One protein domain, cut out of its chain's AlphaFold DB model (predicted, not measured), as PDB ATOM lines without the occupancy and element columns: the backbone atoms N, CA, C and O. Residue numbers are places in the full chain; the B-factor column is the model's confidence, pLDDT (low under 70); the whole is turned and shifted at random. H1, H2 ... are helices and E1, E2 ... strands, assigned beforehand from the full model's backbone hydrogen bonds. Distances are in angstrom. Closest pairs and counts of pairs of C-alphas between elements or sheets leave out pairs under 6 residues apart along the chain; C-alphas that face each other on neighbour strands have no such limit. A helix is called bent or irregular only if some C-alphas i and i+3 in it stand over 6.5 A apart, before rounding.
ATOM      1  N   THR A 133     -38.554 -88.341  59.740       80.12
ATOM      2  CA  THR A 133     -39.713 -87.444  59.606       80.12
ATOM      3  C   THR A 133     -39.338 -85.967  59.695       80.12
ATOM      4  O   THR A 133     -40.180 -85.121  59.402       80.12
ATOM      5  N   ASP A 134     -38.101 -85.661  60.096       79.31
ATOM      6  CA  ASP A 134     -37.594 -84.293  60.293       79.31
ATOM      7  C   ASP A 134     -36.984 -83.695  59.013       79.31
ATOM      8  O   ASP A 134     -36.580 -82.534  58.971       79.31
ATOM      9  N   VAL A 135     -36.927 -84.496  57.953       84.25
ATOM     10  CA  VAL A 135     -36.458 -84.138  56.615       84.25
ATOM     11  C   VAL A 135     -37.557 -84.522  55.634       84.25
ATOM     12  O   VAL A 135     -38.249 -85.513  55.855       84.25
ATOM     13  N   LEU A 136     -37.744 -83.726  54.581       85.12
ATOM     14  CA  LEU A 136     -38.592 -84.101  53.455       85.12
ATOM     15  C   LEU A 136     -37.723 -84.768  52.385       85.12
ATOM     16  O   LEU A 136     -36.882 -84.110  51.769       85.12
ATOM     17  N   HIS A 137     -37.923 -86.066  52.181       85.19
ATOM     18  CA  HIS A 137     -37.226 -86.869  51.184       85.19
ATOM     19  C   HIS A 137     -37.974 -86.839  49.844       85.19
ATOM     20  O   HIS A 137     -39.132 -87.244  49.744       85.19
ATOM     21  N   LEU A 138     -37.297 -86.371  48.794       84.19
ATOM     22  CA  LEU A 138     -37.851 -86.271  47.445       84.19
ATOM     23  C   LEU A 138     -37.070 -87.148  46.461       84.19
ATOM     24  O   LEU A 138     -35.897 -86.890  46.197       84.19
ATOM     25  N   SER A 139     -37.715 -88.162  45.889       81.62
ATOM     26  CA  SER A 139     -37.145 -88.983  44.806       81.62
ATOM     27  C   SER A 139     -37.197 -88.260  43.454       81.62
ATOM     28  O   SER A 139     -38.123 -87.488  43.258       81.62
ATOM     29  N   PRO A 140     -36.270 -88.494  42.496       71.56
ATOM     30  CA  PRO A 140     -36.233 -87.793  41.220       71.56
ATOM     31  C   PRO A 140     -37.538 -88.015  40.466       71.56
ATOM     32  O   PRO A 140     -37.846 -89.153  40.136       71.56
ATOM     33  N   LEU A 141     -38.270 -86.934  40.215       66.81
ATOM     34  CA  LEU A 141     -39.592 -86.890  39.581       66.81
ATOM     35  C   LEU A 141     -39.503 -86.492  38.097       66.81
ATOM     36  O   LEU A 141     -40.428 -86.724  37.324       66.81
ATOM     37  N   SER A 142     -38.364 -85.915  37.693       65.69
ATOM     38  CA  SER A 142     -38.064 -85.502  36.323       65.69
ATOM     39  C   SER A 142     -36.567 -85.578  36.029       65.69
ATOM     40  O   SER A 142     -35.732 -85.540  36.931       65.69
ATOM     41  N   GLU A 143     -36.193 -85.590  34.745       64.25
ATOM     42  CA  GLU A 143     -34.786 -85.559  34.318       64.25
ATOM     43  C   GLU A 143     -34.048 -84.308  34.835       64.25
ATOM     44  O   GLU A 143     -32.856 -84.347  35.144       64.25
ATOM     45  N   THR A 144     -34.767 -83.190  34.979       61.84
ATOM     46  CA  THR A 144     -34.225 -81.952  35.555       61.84
ATOM     47  C   THR A 144     -33.894 -82.149  37.029       61.84
ATOM     48  O   THR A 144     -32.832 -81.719  37.484       61.84
ATOM     49  N   PHE A 145     -34.759 -82.852  37.758       68.06
ATOM     50  CA  PHE A 145     -34.508 -83.198  39.144       68.06
ATOM     51  C   PHE A 145     -33.377 -84.234  39.276       68.06
ATOM     52  O   PHE A 145     -32.482 -84.047  40.097       68.06
ATOM     53  N   SER A 146     -33.306 -85.233  38.390       65.88
ATOM     54  CA  SER A 146     -32.194 -86.195  38.330       65.88
ATOM     55  C   SER A 146     -30.838 -85.511  38.129       65.88
ATOM     56  O   SER A 146     -29.864 -85.854  38.794       65.88
ATOM     57  N   ARG A 147     -30.760 -84.475  37.280       65.69
ATOM     58  CA  ARG A 147     -29.520 -83.693  37.092       65.69
ATOM     59  C   ARG A 147     -29.093 -82.937  38.349       65.69
ATOM     60  O   ARG A 147     -27.895 -82.782  38.571       65.69
ATOM     61  N   LEU A 148     -30.048 -82.477  39.157       61.66
ATOM     62  CA  LEU A 148     -29.779 -81.846  40.453       61.66
ATOM     63  C   LEU A 148     -29.404 -82.884  41.528       61.66
ATOM     64  O   LEU A 148     -28.658 -82.559  42.446       61.66
ATOM     65  N   LEU A 149     -29.873 -84.126  41.380       60.84
ATOM     66  CA  LEU A 149     -29.696 -85.234  42.320       60.84
ATOM     67  C   LEU A 149     -28.472 -86.119  42.104       60.84
ATOM     68  O   LEU A 149     -28.125 -86.854  43.029       60.84
ATOM     69  N   ASN A 150     -27.783 -86.013  40.963       54.28
ATOM     70  CA  ASN A 150     -26.526 -86.720  40.646       54.28
ATOM     71  C   ASN A 150     -25.367 -86.464  41.649       54.28
ATOM     72  O   ASN A 150     -24.219 -86.797  41.376       54.28
ATOM     73  N   GLN A 151     -25.648 -85.845  42.796       49.25
ATOM     74  CA  GLN A 151     -24.738 -85.561  43.901       49.25
ATOM     75  C   GLN A 151     -25.124 -86.292  45.206       49.25
ATOM     76  O   GLN A 151     -24.484 -86.051  46.227       49.25
ATOM     77  N   THR A 152     -26.155 -87.151  45.208       54.38
ATOM     78  CA  THR A 152     -26.667 -87.838  46.415       54.38
ATOM     79  C   THR A 152     -26.573 -89.363  46.304       54.38
ATOM     80  O   THR A 152     -26.833 -89.928  45.240       54.38
ATOM     81  N   SER A 153     -26.245 -90.035  47.414       52.00
ATOM     82  CA  SER A 153     -26.024 -91.490  47.461       52.00
ATOM     83  C   SER A 153     -27.282 -92.321  47.202       52.00
ATOM     84  O   SER A 153     -27.235 -93.374  46.566       52.00
ATOM     85  N   ASP A 154     -28.445 -91.808  47.602       58.75
ATOM     86  CA  ASP A 154     -29.687 -92.591  47.641       58.75
ATOM     87  C   ASP A 154     -30.680 -92.233  46.525       58.75
ATOM     88  O   ASP A 154     -31.823 -92.674  46.559       58.75
ATOM     89  N   ASN A 155     -30.268 -91.445  45.516       64.62
ATOM     90  CA  ASN A 155     -31.187 -90.875  44.515       64.62
ATOM     91  C   ASN A 155     -32.373 -90.169  45.184       64.62
ATOM     92  O   ASN A 155     -33.508 -90.336  44.759       64.62
ATOM     93  N   THR A 156     -32.139 -89.418  46.256       70.94
ATOM     94  CA  THR A 156     -33.181 -88.631  46.918       70.94
ATOM     95  C   THR A 156     -32.613 -87.293  47.353       70.94
ATOM     96  O   THR A 156     -31.432 -87.166  47.670       70.94
ATOM     97  N   LEU A 157     -33.460 -86.270  47.360       78.44
ATOM     98  CA  LEU A 157     -33.136 -84.959  47.889       78.44
ATOM     99  C   LEU A 157     -33.700 -84.893  49.296       78.44
ATOM    100  O   LEU A 157     -34.909 -84.992  49.483       78.44
ATOM    101  N   ALA A 158     -32.823 -84.664  50.260       80.56
ATOM    102  CA  ALA A 158     -33.205 -84.291  51.606       80.56
ATOM    103  C   ALA A 158     -33.400 -82.770  51.674       80.56
ATOM    104  O   ALA A 158     -32.442 -82.015  51.495       80.56
ATOM    105  N   ILE A 159     -34.625 -82.314  51.933       85.12
ATOM    106  CA  ILE A 159     -34.905 -80.916  52.277       85.12
ATOM    107  C   ILE A 159     -35.058 -80.825  53.792       85.12
ATOM    108  O   ILE A 159     -35.973 -81.414  54.370       85.12
ATOM    109  N   GLU A 160     -34.151 -80.092  54.436       85.38
ATOM    110  CA  GLU A 160     -34.213 -79.856  55.877       85.38
ATOM    111  C   GLU A 160     -35.477 -79.076  56.252       85.38
ATOM    112  O   GLU A 160     -35.904 -78.155  55.544       85.38
ATOM    113  N   MET A 161     -36.053 -79.421  57.402       83.81
ATOM    114  CA  MET A 161     -37.201 -78.724  57.966       83.81
ATOM    115  C   MET A 161     -36.892 -78.191  59.363       83.81
ATOM    116  O   MET A 161     -36.288 -78.864  60.194       83.81
ATOM    117  N   ILE A 162     -37.357 -76.972  59.644       83.31
ATOM    118  CA  ILE A 162     -37.404 -76.418  61.002       83.31
ATOM    119  C   ILE A 162     -38.875 -76.323  61.402       83.31
ATOM    120  O   ILE A 162     -39.583 -75.388  61.017       83.31
ATOM    121  N   GLY A 163     -39.344 -77.320  62.155       80.94
ATOM    122  CA  GLY A 163     -40.777 -77.541  62.345       80.94
ATOM    123  C   GLY A 163     -41.425 -77.890  61.005       80.94
ATOM    124  O   GLY A 163     -41.009 -78.836  60.349       80.94
ATOM    125  N   SER A 164     -42.415 -77.109  60.582       81.00
ATOM    126  CA  SER A 164     -43.082 -77.239  59.275       81.00
ATOM    127  C   SER A 164     -42.470 -76.391  58.157       81.00
ATOM    128  O   SER A 164     -42.957 -76.433  57.028       81.00
ATOM    129  N   THR A 165     -41.453 -75.575  58.449       86.06
ATOM    130  CA  THR A 165     -40.825 -74.692  57.456       86.06
ATOM    131  C   THR A 165     -39.724 -75.423  56.701       86.06
ATOM    132  O   THR A 165     -38.774 -75.904  57.315       86.06
ATOM    133  N   LEU A 166     -39.829 -75.442  55.373       86.69
ATOM    134  CA  LEU A 166     -38.844 -76.033  54.468       86.69
ATOM    135  C   LEU A 166     -37.664 -75.073  54.262       86.69
ATOM    136  O   LEU A 166     -37.860 -73.893  53.955       86.69
ATOM    137  N   ILE A 167     -36.440 -75.585  54.385       85.12
ATOM    138  CA  ILE A 167     -35.202 -74.823  54.195       85.12
ATOM    139  C   ILE A 167     -34.567 -75.226  52.863       85.12
ATOM    140  O   ILE A 167     -34.008 -76.311  52.729       85.12
ATOM    141  N   PHE A 168     -34.656 -74.352  51.857       81.00
ATOM    142  CA  PHE A 168     -34.144 -74.638  50.514       81.00
ATOM    143  C   PHE A 168     -33.691 -73.376  49.760       81.00
ATOM    144  O   PHE A 168     -34.174 -72.272  50.029       81.00
ATOM    145  N   PRO A 169     -32.788 -73.518  48.773       74.81
ATOM    146  CA  PRO A 169     -32.449 -72.439  47.846       74.81
ATOM    147  C   PRO A 169     -33.615 -72.100  46.899       74.81
ATOM    148  O   PRO A 169     -34.272 -72.994  46.382       74.81
ATOM    149  N   ASN A 170     -33.839 -70.819  46.581       70.75
ATOM    150  CA  ASN A 170     -35.000 -70.350  45.793       70.75
ATOM    151  C   ASN A 170     -35.261 -71.086  44.459       70.75
ATOM    152  O   ASN A 170     -36.398 -71.113  43.992       70.75
ATOM    153  N   ASN A 171     -34.247 -71.686  43.829       72.94
ATOM    154  CA  ASN A 171     -34.407 -72.464  42.595       72.94
ATOM    155  C   ASN A 171     -35.118 -73.820  42.786       72.94
ATOM    156  O   ASN A 171     -35.376 -74.495  41.795       72.94
ATOM    157  N   PHE A 172     -35.466 -74.209  44.017       80.06
ATOM    158  CA  PHE A 172     -36.148 -75.473  44.323       80.06
ATOM    159  C   PHE A 172     -37.678 -75.355  44.331       80.06
ATOM    160  O   PHE A 172     -38.359 -76.368  44.438       80.06
ATOM    161  N   LEU A 173     -38.242 -74.151  44.158       83.12
ATOM    162  CA  LEU A 173     -39.700 -73.962  44.115       83.12
ATOM    163  C   LEU A 173     -40.375 -74.821  43.039       83.12
ATOM    164  O   LEU A 173     -41.415 -75.408  43.304       83.12
ATOM    165  N   ALA A 174     -39.765 -74.942  41.857       82.88
ATOM    166  CA  ALA A 174     -40.303 -75.779  40.786       82.88
ATOM    167  C   ALA A 174     -40.360 -77.266  41.182       82.88
ATOM    168  O   ALA A 174     -41.361 -77.920  40.913       82.88
ATOM    169  N   ILE A 175     -39.327 -77.768  41.870       82.94
ATOM    170  CA  ILE A 175     -39.278 -79.151  42.376       82.94
ATOM    171  C   ILE A 175     -40.356 -79.368  43.433       82.94
ATOM    172  O   ILE A 175     -41.026 -80.393  43.440       82.94
ATOM    173  N   LEU A 176     -40.528 -78.401  44.329       87.06
ATOM    174  CA  LEU A 176     -41.517 -78.479  45.394       87.06
ATOM    175  C   LEU A 176     -42.949 -78.482  44.843       87.06
ATOM    176  O   LEU A 176     -43.760 -79.292  45.274       87.06
ATOM    177  N   THR A 177     -43.245 -77.645  43.849       88.75
ATOM    178  CA  THR A 177     -44.542 -77.664  43.159       88.75
ATOM    179  C   THR A 177     -44.762 -78.964  42.381       88.75
ATOM    180  O   THR A 177     -45.864 -79.499  42.383       88.75
ATOM    181  N   GLU A 178     -43.727 -79.498  41.729       87.12
ATOM    182  CA  GLU A 178     -43.797 -80.806  41.068       87.12
ATOM    183  C   GLU A 178     -44.097 -81.927  42.077       87.12
ATOM    184  O   GLU A 178     -44.975 -82.752  41.828       87.12
ATOM    185  N   PHE A 179     -43.437 -81.907  43.240       90.19
ATOM    186  CA  PHE A 179     -43.727 -82.813  44.348       90.19
ATOM    187  C   PHE A 179     -45.172 -82.689  44.836       90.19
ATOM    188  O   PHE A 179     -45.844 -83.707  44.934       90.19
ATOM    189  N   GLU A 180     -45.652 -81.476  45.123       93.69
ATOM    190  CA  GLU A 180     -47.022 -81.238  45.591       93.69
ATOM    191  C   GLU A 180     -48.058 -81.816  44.621       93.69
ATOM    192  O   GLU A 180     -48.961 -82.530  45.051       93.69
ATOM    193  N   ASN A 181     -47.898 -81.571  43.318       92.19
ATOM    194  CA  ASN A 181     -48.811 -82.093  42.302       92.19
ATOM    195  C   ASN A 181     -48.781 -83.626  42.250       92.19
ATOM    196  O   ASN A 181     -49.822 -84.257  42.379       92.19
ATOM    197  N   LEU A 182     -47.596 -84.235  42.133       90.00
ATOM    198  CA  LEU A 182     -47.471 -85.693  42.028       90.00
ATOM    199  C   LEU A 182     -47.925 -86.423  43.292       90.00
ATOM    200  O   LEU A 182     -48.518 -87.498  43.218       90.00
ATOM    201  N   ALA A 183     -47.639 -85.849  44.458       92.69
ATOM    202  CA  ALA A 183     -48.095 -86.378  45.730       92.69
ATOM    203  C   ALA A 183     -49.623 -86.324  45.833       92.69
ATOM    204  O   ALA A 183     -50.221 -87.298  46.280       92.69
ATOM    205  N   ASN A 184     -50.249 -85.229  45.400       95.62
ATOM    206  CA  ASN A 184     -51.703 -85.097  45.406       95.62
ATOM    207  C   ASN A 184     -52.386 -85.996  44.372       95.62
ATOM    208  O   ASN A 184     -53.386 -86.611  44.719       95.62
ATOM    209  N   ASP A 185     -51.823 -86.147  43.170       93.06
ATOM    210  CA  ASP A 185     -52.324 -87.101  42.170       93.06
ATOM    211  C   ASP A 185     -52.327 -88.531  42.742       93.06
ATOM    212  O   ASP A 185     -53.295 -89.276  42.606       93.06
ATOM    213  N   LEU A 186     -51.252 -88.915  43.442       93.38
ATOM    214  CA  LEU A 186     -51.162 -90.220  44.093       93.38
ATOM    215  C   LEU A 186     -52.131 -90.349  45.284       93.38
ATOM    216  O   LEU A 186     -52.753 -91.397  45.460       93.38
ATOM    217  N   LEU A 187     -52.251 -89.309  46.114       94.94
ATOM    218  CA  LEU A 187     -53.158 -89.298  47.264       94.94
ATOM    219  C   LEU A 187     -54.625 -89.350  46.839       94.94
ATOM    220  O   LEU A 187     -55.385 -90.060  47.486       94.94
ATOM    221  N   GLU A 188     -55.024 -88.681  45.758       94.38
ATOM    222  CA  GLU A 188     -56.400 -88.725  45.250       94.38
ATOM    223  C   GLU A 188     -56.851 -90.166  44.976       94.38
ATOM    224  O   GLU A 188     -58.003 -90.519  45.226       94.38
ATOM    225  N   GLU A 189     -55.931 -91.022  44.525       92.12
ATOM    226  CA  GLU A 189     -56.216 -92.428  44.260       92.12
ATOM    227  C   GLU A 189     -56.043 -93.326  45.502       92.12
ATOM    228  O   GLU A 189     -56.862 -94.215  45.736       92.12
ATOM    229  N   LEU A 190     -55.001 -93.105  46.317       91.38
ATOM    230  CA  LEU A 190     -54.701 -93.931  47.500       91.38
ATOM    231  C   LEU A 190     -55.584 -93.597  48.713       91.38
ATOM    232  O   LEU A 190     -56.080 -94.479  49.422       91.38
ATOM    233  N   ILE A 191     -55.718 -92.310  49.021       91.69
ATOM    234  CA  ILE A 191     -56.378 -91.768  50.212       91.69
ATOM    235  C   ILE A 191     -57.114 -90.476  49.805       91.69
ATOM    236  O   ILE A 191     -56.646 -89.387  50.130       91.69
ATOM    237  N   PRO A 192     -58.280 -90.582  49.131       89.69
ATOM    238  CA  PRO A 192     -58.971 -89.435  48.521       89.69
ATOM    239  C   PRO A 192     -59.320 -88.306  49.501       89.69
ATOM    240  O   PRO A 192     -59.475 -87.151  49.117       89.69
ATOM    241  N   ASP A 193     -59.436 -88.645  50.785       93.00
ATOM    242  CA  ASP A 193     -59.729 -87.715  51.871       93.00
ATOM    243  C   ASP A 193     -58.478 -87.000  52.414       93.00
ATOM    244  O   ASP A 193     -58.542 -86.376  53.471       93.00
ATOM    245  N   MET A 194     -57.325 -87.111  51.750       94.81
ATOM    246  CA  MET A 194     -56.067 -86.482  52.146       94.81
ATOM    247  C   MET A 194     -55.438 -85.735  50.968       94.81
ATOM    248  O   MET A 194     -55.394 -86.231  49.850       94.81
ATOM    249  N   SER A 195     -54.887 -84.555  51.238       96.81
ATOM    250  CA  SER A 195     -54.033 -83.825  50.300       96.81
ATOM    251  C   SER A 195     -52.921 -83.095  51.043       96.81
ATOM    252  O   SER A 195     -52.977 -82.900  52.260       96.81
ATOM    253  N   ILE A 196     -51.894 -82.680  50.316       96.25
ATOM    254  CA  ILE A 196     -50.839 -81.812  50.825       96.25
ATOM    255  C   ILE A 196     -50.856 -80.477  50.093       96.25
ATOM    256  O   ILE A 196     -51.281 -80.386  48.944       96.25
ATOM    257  N   GLN A 197     -50.375 -79.436  50.760       95.75
ATOM    258  CA  GLN A 197     -50.246 -78.118  50.163       95.75
ATOM    259  C   GLN A 197     -48.961 -77.431  50.601       95.75
ATOM    260  O   GLN A 197     -48.589 -77.466  51.778       95.75
ATOM    261  N   LEU A 198     -48.310 -76.744  49.665       93.38
ATOM    262  CA  LEU A 198     -47.222 -75.827  49.976       93.38
ATOM    263  C   LEU A 198     -47.766 -74.408  50.115       93.38
ATOM    264  O   LEU A 198     -48.321 -73.831  49.182       93.38
ATOM    265  N   VAL A 199     -47.592 -73.823  51.298       93.19
ATOM    266  CA  VAL A 199     -48.096 -72.480  51.605       93.19
ATOM    267  C   VAL A 199     -46.969 -71.555  52.031       93.19
ATOM    268  O   VAL A 199     -46.055 -71.945  52.755       93.19
ATOM    269  N   TYR A 200     -47.041 -70.290  51.619       91.06
ATOM    270  CA  TYR A 200     -46.100 -69.280  52.091       91.06
ATOM    271  C   TYR A 200     -46.573 -68.709  53.432       91.06
ATOM    272  O   TYR A 200     -47.488 -67.886  53.487       91.06
ATOM    273  N   GLY A 201     -45.950 -69.158  54.518       85.69
ATOM    274  CA  GLY A 201     -46.208 -68.675  55.868       85.69
ATOM    275  C   GLY A 201     -45.255 -67.564  56.308       85.69
ATOM    276  O   GLY A 201     -44.365 -67.123  55.582       85.69
ATOM    277  N   HIS A 202     -45.394 -67.128  57.562       82.00
ATOM    278  CA  HIS A 202     -44.578 -66.041  58.130       82.00
ATOM    279  C   HIS A 202     -43.078 -66.358  58.237       82.00
ATOM    280  O   HIS A 202     -42.274 -65.446  58.420       82.00
ATOM    281  N   ARG A 203     -42.704 -67.640  58.168       82.69
ATOM    282  CA  ARG A 203     -41.317 -68.119  58.281       82.69
ATOM    283  C   ARG A 203     -40.745 -68.636  56.958       82.69
ATOM    284  O   ARG A 203     -39.613 -69.098  56.945       82.69
ATOM    285  N   GLY A 204     -41.501 -68.536  55.863       88.19
ATOM    286  CA  GLY A 204     -41.148 -69.099  54.561       88.19
ATOM    287  C   GLY A 204     -42.158 -70.147  54.104       88.19
ATOM    288  O   GLY A 204     -43.291 -70.175  54.584       88.19
ATOM    289  N   MET A 205     -41.747 -71.000  53.166       91.44
ATOM    290  CA  MET A 205     -42.605 -72.068  52.657       91.44
ATOM    291  C   MET A 205     -42.834 -73.129  53.735       91.44
ATOM    292  O   MET A 205     -41.888 -73.571  54.390       91.44
ATOM    293  N   GLN A 206     -44.083 -73.538  53.908       92.31
ATOM    294  CA  GLN A 206     -44.500 -74.546  54.869       92.31
ATOM    295  C   GLN A 206     -45.303 -75.634  54.175       92.31
ATOM    296  O   GLN A 206     -46.063 -75.354  53.250       92.31
ATOM    297  N   LEU A 207     -45.140 -76.861  54.656       92.81
ATOM    298  CA  LEU A 207     -45.944 -77.994  54.223       92.81
ATOM    299  C   LEU A 207     -47.165 -78.132  55.135       92.81
ATOM    300  O   LEU A 207     -47.037 -78.159  56.364       92.81
ATOM    301  N   VAL A 208     -48.341 -78.201  54.525       95.00
ATOM    302  CA  VAL A 208     -49.634 -78.399  55.184       95.00
ATOM    303  C   VAL A 208     -50.214 -79.720  54.709       95.00
ATOM    304  O   VAL A 208     -50.142 -80.036  53.524       95.00
ATOM    305  N   VAL A 209     -50.799 -80.475  55.632       95.88
ATOM    306  CA  VAL A 209     -51.595 -81.662  55.330       95.88
ATOM    307  C   VAL A 209     -53.058 -81.322  55.573       95.88
ATOM    308  O   VAL A 209     -53.425 -80.794  56.625       95.88
ATOM    309  N   ASN A 210     -53.889 -81.601  54.577       96.38
ATOM    310  CA  ASN A 210     -55.330 -81.440  54.639       96.38
ATOM    311  C   ASN A 210     -55.976 -82.819  54.695       96.38
ATOM    312  O   ASN A 210     -55.585 -83.724  53.959       96.38
ATOM    313  N   THR A 211     -56.970 -82.976  55.561       93.62
ATOM    314  CA  THR A 211     -57.741 -84.213  55.699       93.62
ATOM    315  C   THR A 211     -59.233 -83.919  55.798       93.62
ATOM    316  O   THR A 211     -59.639 -82.921  56.396       93.62
ATOM    317  N   ILE A 212     -60.057 -84.800  55.233       91.94
ATOM    318  CA  ILE A 212     -61.517 -84.758  55.325       91.94
ATOM    319  C   ILE A 212     -61.958 -85.932  56.198       91.94
ATOM    320  O   ILE A 212     -61.880 -87.090  55.808       91.94
ATOM    321  N   GLY A 213     -62.387 -85.642  57.425       85.19
ATOM    322  CA  GLY A 213     -62.801 -86.665  58.383       85.19
ATOM    323  C   GLY A 213     -64.290 -86.606  58.730       85.19
ATOM    324  O   GLY A 213     -65.000 -85.679  58.336       85.19
ATOM    325  N   PRO A 214     -64.775 -87.527  59.584       80.38
ATOM    326  CA  PRO A 214     -66.152 -87.504  60.091       80.38
ATOM    327  C   PRO A 214     -66.520 -86.217  60.849       80.38
ATOM    328  O   PRO A 214     -67.697 -85.898  60.998       80.38
ATOM    329  N   LEU A 215     -65.512 -85.498  61.358       82.88
ATOM    330  CA  LEU A 215     -65.657 -84.235  62.085       82.88
ATOM    331  C   LEU A 215     -65.525 -82.994  61.180       82.88
ATOM    332  O   LEU A 215     -65.608 -81.875  61.686       82.88
ATOM    333  N   GLY A 216     -65.350 -83.182  59.867       89.88
ATOM    334  CA  GLY A 216     -65.152 -82.122  58.878       89.88
ATOM    335  C   GLY A 216     -63.718 -82.038  58.353       89.88
ATOM    336  O   GLY A 216     -62.905 -82.943  58.555       89.88
ATOM    337  N   GLU A 217     -63.435 -80.940  57.656       92.56
ATOM    338  CA  GLU A 217     -62.116 -80.632  57.101       92.56
ATOM    339  C   GLU A 217     -61.143 -80.188  58.204       92.56
ATOM    340  O   GLU A 217     -61.491 -79.405  59.093       92.56
ATOM    341  N   SER A 218     -59.909 -80.676  58.131       92.88
ATOM    342  CA  SER A 218     -58.810 -80.303  59.017       92.88
ATOM    343  C   SER A 218     -57.569 -79.998  58.188       92.88
ATOM    344  O   SER A 218     -57.139 -80.829  57.392       92.88
ATOM    345  N   SER A 219     -56.952 -78.845  58.438       94.94
ATOM    346  CA  SER A 219     -55.658 -78.458  57.868       94.94
ATOM    347  C   SER A 219     -54.653 -78.294  58.995       94.94
ATOM    348  O   SER A 219     -54.855 -77.476  59.897       94.94
ATOM    349  N   GLN A 220     -53.566 -79.058  58.952       94.06
ATOM    350  CA  GLN A 220     -52.509 -78.991  59.955       94.06
ATOM    351  C   GLN A 220     -51.160 -78.755  59.293       94.06
ATOM    352  O   GLN A 220     -50.880 -79.228  58.193       94.06
ATOM    353  N   LEU A 221     -50.304 -78.002  59.981       93.31
ATOM    354  CA  LEU A 221     -48.904 -77.920  59.598       93.31
ATOM    355  C   LEU A 221     -48.275 -79.307  59.731       93.31
ATOM    356  O   LEU A 221     -48.565 -80.037  60.680       93.31
ATOM    357  N   TYR A 222     -47.380 -79.644  58.807       91.56
ATOM    358  CA  TYR A 222     -46.728 -80.948  58.761       91.56
ATOM    359  C   TYR A 222     -46.079 -81.351  60.096       91.56
ATOM    360  O   TYR A 222     -46.070 -82.524  60.434       91.56
ATOM    361  N   ASP A 223     -45.576 -80.416  60.907       90.44
ATOM    362  CA  ASP A 223     -44.976 -80.714  62.215       90.44
ATOM    363  C   ASP A 223     -45.986 -81.084  63.310       90.44
ATOM    364  O   ASP A 223     -45.615 -81.791  64.252       90.44
ATOM    365  N   ALA A 224     -47.247 -80.678  63.177       92.69
ATOM    366  CA  ALA A 224     -48.330 -81.062  64.080       92.69
ATOM    367  C   ALA A 224     -48.893 -82.463  63.779       92.69
ATOM    368  O   ALA A 224     -49.531 -83.064  64.642       92.69
ATOM    369  N   GLU A 225     -48.614 -82.998  62.590       92.75
ATOM    370  CA  GLU A 225     -49.120 -84.292  62.145       92.75
ATOM    371  C   GLU A 225     -48.536 -85.489  62.904       92.75
ATOM    372  O   GLU A 225     -47.442 -85.451  63.492       92.75
ATOM    373  N   SER A 226     -49.273 -86.601  62.832       91.00
ATOM    374  CA  SER A 226     -48.836 -87.881  63.384       91.00
ATOM    375  C   SER A 226     -47.556 -88.382  62.701       91.00
ATOM    376  O   SER A 226     -47.298 -88.091  61.531       91.00
ATOM    377  N   THR A 227     -46.757 -89.189  63.405       89.81
ATOM    378  CA  THR A 227     -45.562 -89.824  62.820       89.81
ATOM    379  C   THR A 227     -45.902 -90.642  61.572       89.81
ATOM    380  O   THR A 227     -45.134 -90.618  60.614       89.81
ATOM    381  N   GLY A 228     -47.060 -91.312  61.556       91.00
ATOM    382  CA  GLY A 228     -47.519 -92.079  60.399       91.00
ATOM    383  C   GLY A 228     -47.829 -91.192  59.195       91.00
ATOM    384  O   GLY A 228     -47.340 -91.471  58.105       91.00
ATOM    385  N   THR A 229     -48.562 -90.089  59.389       91.88
ATOM    386  CA  THR A 229     -48.845 -89.116  58.315       91.88
ATOM    387  C   THR A 229     -47.547 -88.536  57.753       91.88
ATOM    388  O   THR A 229     -47.342 -88.511  56.544       91.88
ATOM    389  N   LYS A 230     -46.631 -88.117  58.634       91.56
ATOM    390  CA  LYS A 230     -45.323 -87.567  58.251       91.56
ATOM    391  C   LYS A 230     -44.499 -88.547  57.424       91.56
ATOM    392  O   LYS A 230     -43.874 -88.171  56.432       91.56
ATOM    393  N   TYR A 231     -44.504 -89.811  57.838       91.62
ATOM    394  CA  TYR A 231     -43.810 -90.883  57.141       91.62
ATOM    395  C   TYR A 231     -44.444 -91.176  55.774       91.62
ATOM    396  O   TYR A 231     -43.719 -91.270  54.789       91.62
ATOM    397  N   LEU A 232     -45.780 -91.222  55.684       92.81
ATOM    398  CA  LEU A 232     -46.486 -91.362  54.409       92.81
ATOM    399  C   LEU A 232     -46.132 -90.227  53.445       92.81
ATOM    400  O   LEU A 232     -45.739 -90.495  52.316       92.81
ATOM    401  N   VAL A 233     -46.218 -88.971  53.890       92.25
ATOM    402  CA  VAL A 233     -45.911 -87.796  53.058       92.25
ATOM    403  C   VAL A 233     -44.484 -87.855  52.502       92.25
ATOM    404  O   VAL A 233     -44.268 -87.548  51.332       92.25
ATOM    405  N   ASN A 234     -43.523 -88.329  53.300       90.19
ATOM    406  CA  ASN A 234     -42.147 -88.565  52.855       90.19
ATOM    407  C   ASN A 234     -42.003 -89.676  51.807       90.19
ATOM    408  O   ASN A 234     -41.047 -89.682  51.033       90.19
ATOM    409  N   LEU A 235     -42.930 -90.627  51.776       92.12
ATOM    410  CA  LEU A 235     -42.932 -91.716  50.810       92.12
ATOM    411  C   LEU A 235     -43.586 -91.340  49.482       92.12
ATOM    412  O   LEU A 235     -43.233 -91.940  48.468       92.12
ATOM    413  N   LEU A 236     -44.498 -90.361  49.460       93.19
ATOM    414  CA  LEU A 236     -45.343 -90.063  48.295       93.19
ATOM    415  C   LEU A 236     -44.541 -89.823  47.014       93.19
ATOM    416  O   LEU A 236     -44.870 -90.394  45.978       93.19
ATOM    417  N   SER A 237     -43.461 -89.041  47.087       90.38
ATOM    418  CA  SER A 237     -42.612 -88.766  45.919       90.38
ATOM    419  C   SER A 237     -42.006 -90.053  45.345       90.38
ATOM    420  O   SER A 237     -42.033 -90.277  44.140       90.38
ATOM    421  N   THR A 238     -41.511 -90.935  46.215       90.75
ATOM    422  CA  THR A 238     -40.901 -92.215  45.844       90.75
ATOM    423  C   THR A 238     -41.935 -93.186  45.294       90.75
ATOM    424  O   THR A 238     -41.719 -93.764  44.230       90.75
ATOM    425  N   LEU A 239     -43.069 -93.341  45.981       92.75
ATOM    426  CA  LEU A 239     -44.164 -94.206  45.546       92.75
ATOM    427  C   LEU A 239     -44.698 -93.768  44.176       92.75
ATOM    428  O   LEU A 239     -44.914 -94.610  43.306       92.75
ATOM    429  N   ALA A 240     -44.811 -92.460  43.927       91.38
ATOM    430  CA  ALA A 240     -45.229 -91.936  42.631       91.38
ATOM    431  C   ALA A 240     -44.303 -92.398  41.490       91.38
ATOM    432  O   ALA A 240     -44.800 -92.767  40.426       91.38
ATOM    433  N   THR A 241     -42.981 -92.483  41.715       89.44
ATOM    434  CA  THR A 241     -42.025 -92.941  40.682       89.44
ATOM    435  C   THR A 241     -42.251 -94.384  40.220       89.44
ATOM    436  O   THR A 241     -41.921 -94.731  39.082       89.44
ATOM    437  N   ILE A 242     -42.847 -95.233  41.063       90.88
ATOM    438  CA  ILE A 242     -43.198 -96.612  40.696       90.88
ATOM    439  C   ILE A 242     -44.215 -96.581  39.553       90.88
ATOM    440  O   ILE A 242     -44.031 -97.253  38.540       90.88
ATOM    441  N   LYS A 243     -45.244 -95.735  39.672       87.12
ATOM    442  CA  LYS A 243     -46.324 -95.607  38.687       87.12
ATOM    443  C   LYS A 243     -45.924 -94.781  37.466       87.12
ATOM    444  O   LYS A 243     -46.202 -95.167  36.328       87.12
ATOM    445  N   THR A 244     -45.313 -93.622  37.686       85.75
ATOM    446  CA  THR A 244     -45.027 -92.663  36.610       85.75
ATOM    447  C   THR A 244     -43.871 -93.122  35.734       85.75
ATOM    448  O   THR A 244     -43.926 -92.971  34.513       85.75
ATOM    449  N   GLU A 245     -42.854 -93.739  36.334       85.50
ATOM    450  CA  GLU A 245     -41.634 -94.119  35.635       85.50
ATOM    451  C   GLU A 245     -41.426 -95.629  35.539       85.50
ATOM    452  O   GLU A 245     -40.662 -96.061  34.678       85.50
TER     453      GLU A 245
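This is residues 133 to 245 of the 308 residues of the protein "ATP-binding protein" of Bavariicoccus seileri (UniProt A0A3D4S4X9). Two small three-stranded sheets, E1 E2 E3 and E4 E5 E6, make a loose sandwich, only partly face to face, with their strands crossed. The long helix H2 runs along E4, and the bent helix H3 passes by E1 to pack on H2 with its last arm, H3b; the short helix H1 and the E5-E6 turn lie towards opposite ends of the longest axis. The printed part has 113 residues, with three named helices and six named strands in the order E1 H1 E2 E3 H2 E4 E5 E6 H3; both sheets are antiparallel and the class is mixed, helices and strands. It is compact, with a radius of gyration of the C-alphas of 13.7 A and spans of 45 by 33 by 22 A.

E1, residues 135 to 138, is the antiparallel neighbour of E2, residues 157 to 162, with N 136 and O 159 2.9 A apart. H1, residues 143 to 149, only grazes their sheet. E2 forms a hairpin with E3, residues 165 to 167; N 162 and O 165 are 2.9 A apart. H2, residues 170 to 190, is on the other sheet at a height of 7.7 A, over E4, residues 194 to 201, at 1 degree on the local plane; their closest C-alphas, Asn 184 and Ser 195, are 5.6 A apart. E4, E5, residues 204 to 213, and E6, residues 216 to 221, form a meander, each strand the antiparallel neighbour of the one before; N 197 and O 208 are 2.8 A apart, as are N 209 and O 220. The two sheets form a sandwich, face to face, their strands at 88 degrees; the closest C-alphas of E3 and E5, Thr 165 and Gln 206, are 4.5 A apart. H3, residues 227 to 245, was assigned as one helix by its hydrogen bonds but is bent, with C-alphas 234 and 237 7.0 A apart; its arms H3a, residues 227 to 234, and H3b, residues 237 to 245, stand at a steep tilt of 40 degrees. H2, with residues 179 to 186 alone, touches H3b about perpendicular at 74 degrees, closest at the C-alphas of Ala 183 and Ser 237, 6.0 A. Every O i to N i+4 pair is within hydrogen-bond range in H1 and H3a, but 14 of 17 in H2 and 3 of 5 in H3b.

E1 begins at C-alpha 135, (-36.458, -84.138, 56.615). H2 measures 30.8 A and is irregular, with C-alphas 171 and 174 7.0 A apart. E4 measures 20.7 A and E5 28.1 A. H3b ends at C-alpha 245, (-41.634, -94.119, 35.635).

The two C-alphas farthest apart, Gln 151 and Leu 215, are 44.8 A apart. The printed part has no cut and no long link. The mean pLDDT of the printed part is 84.7, and residues 141 to 155 are under 70.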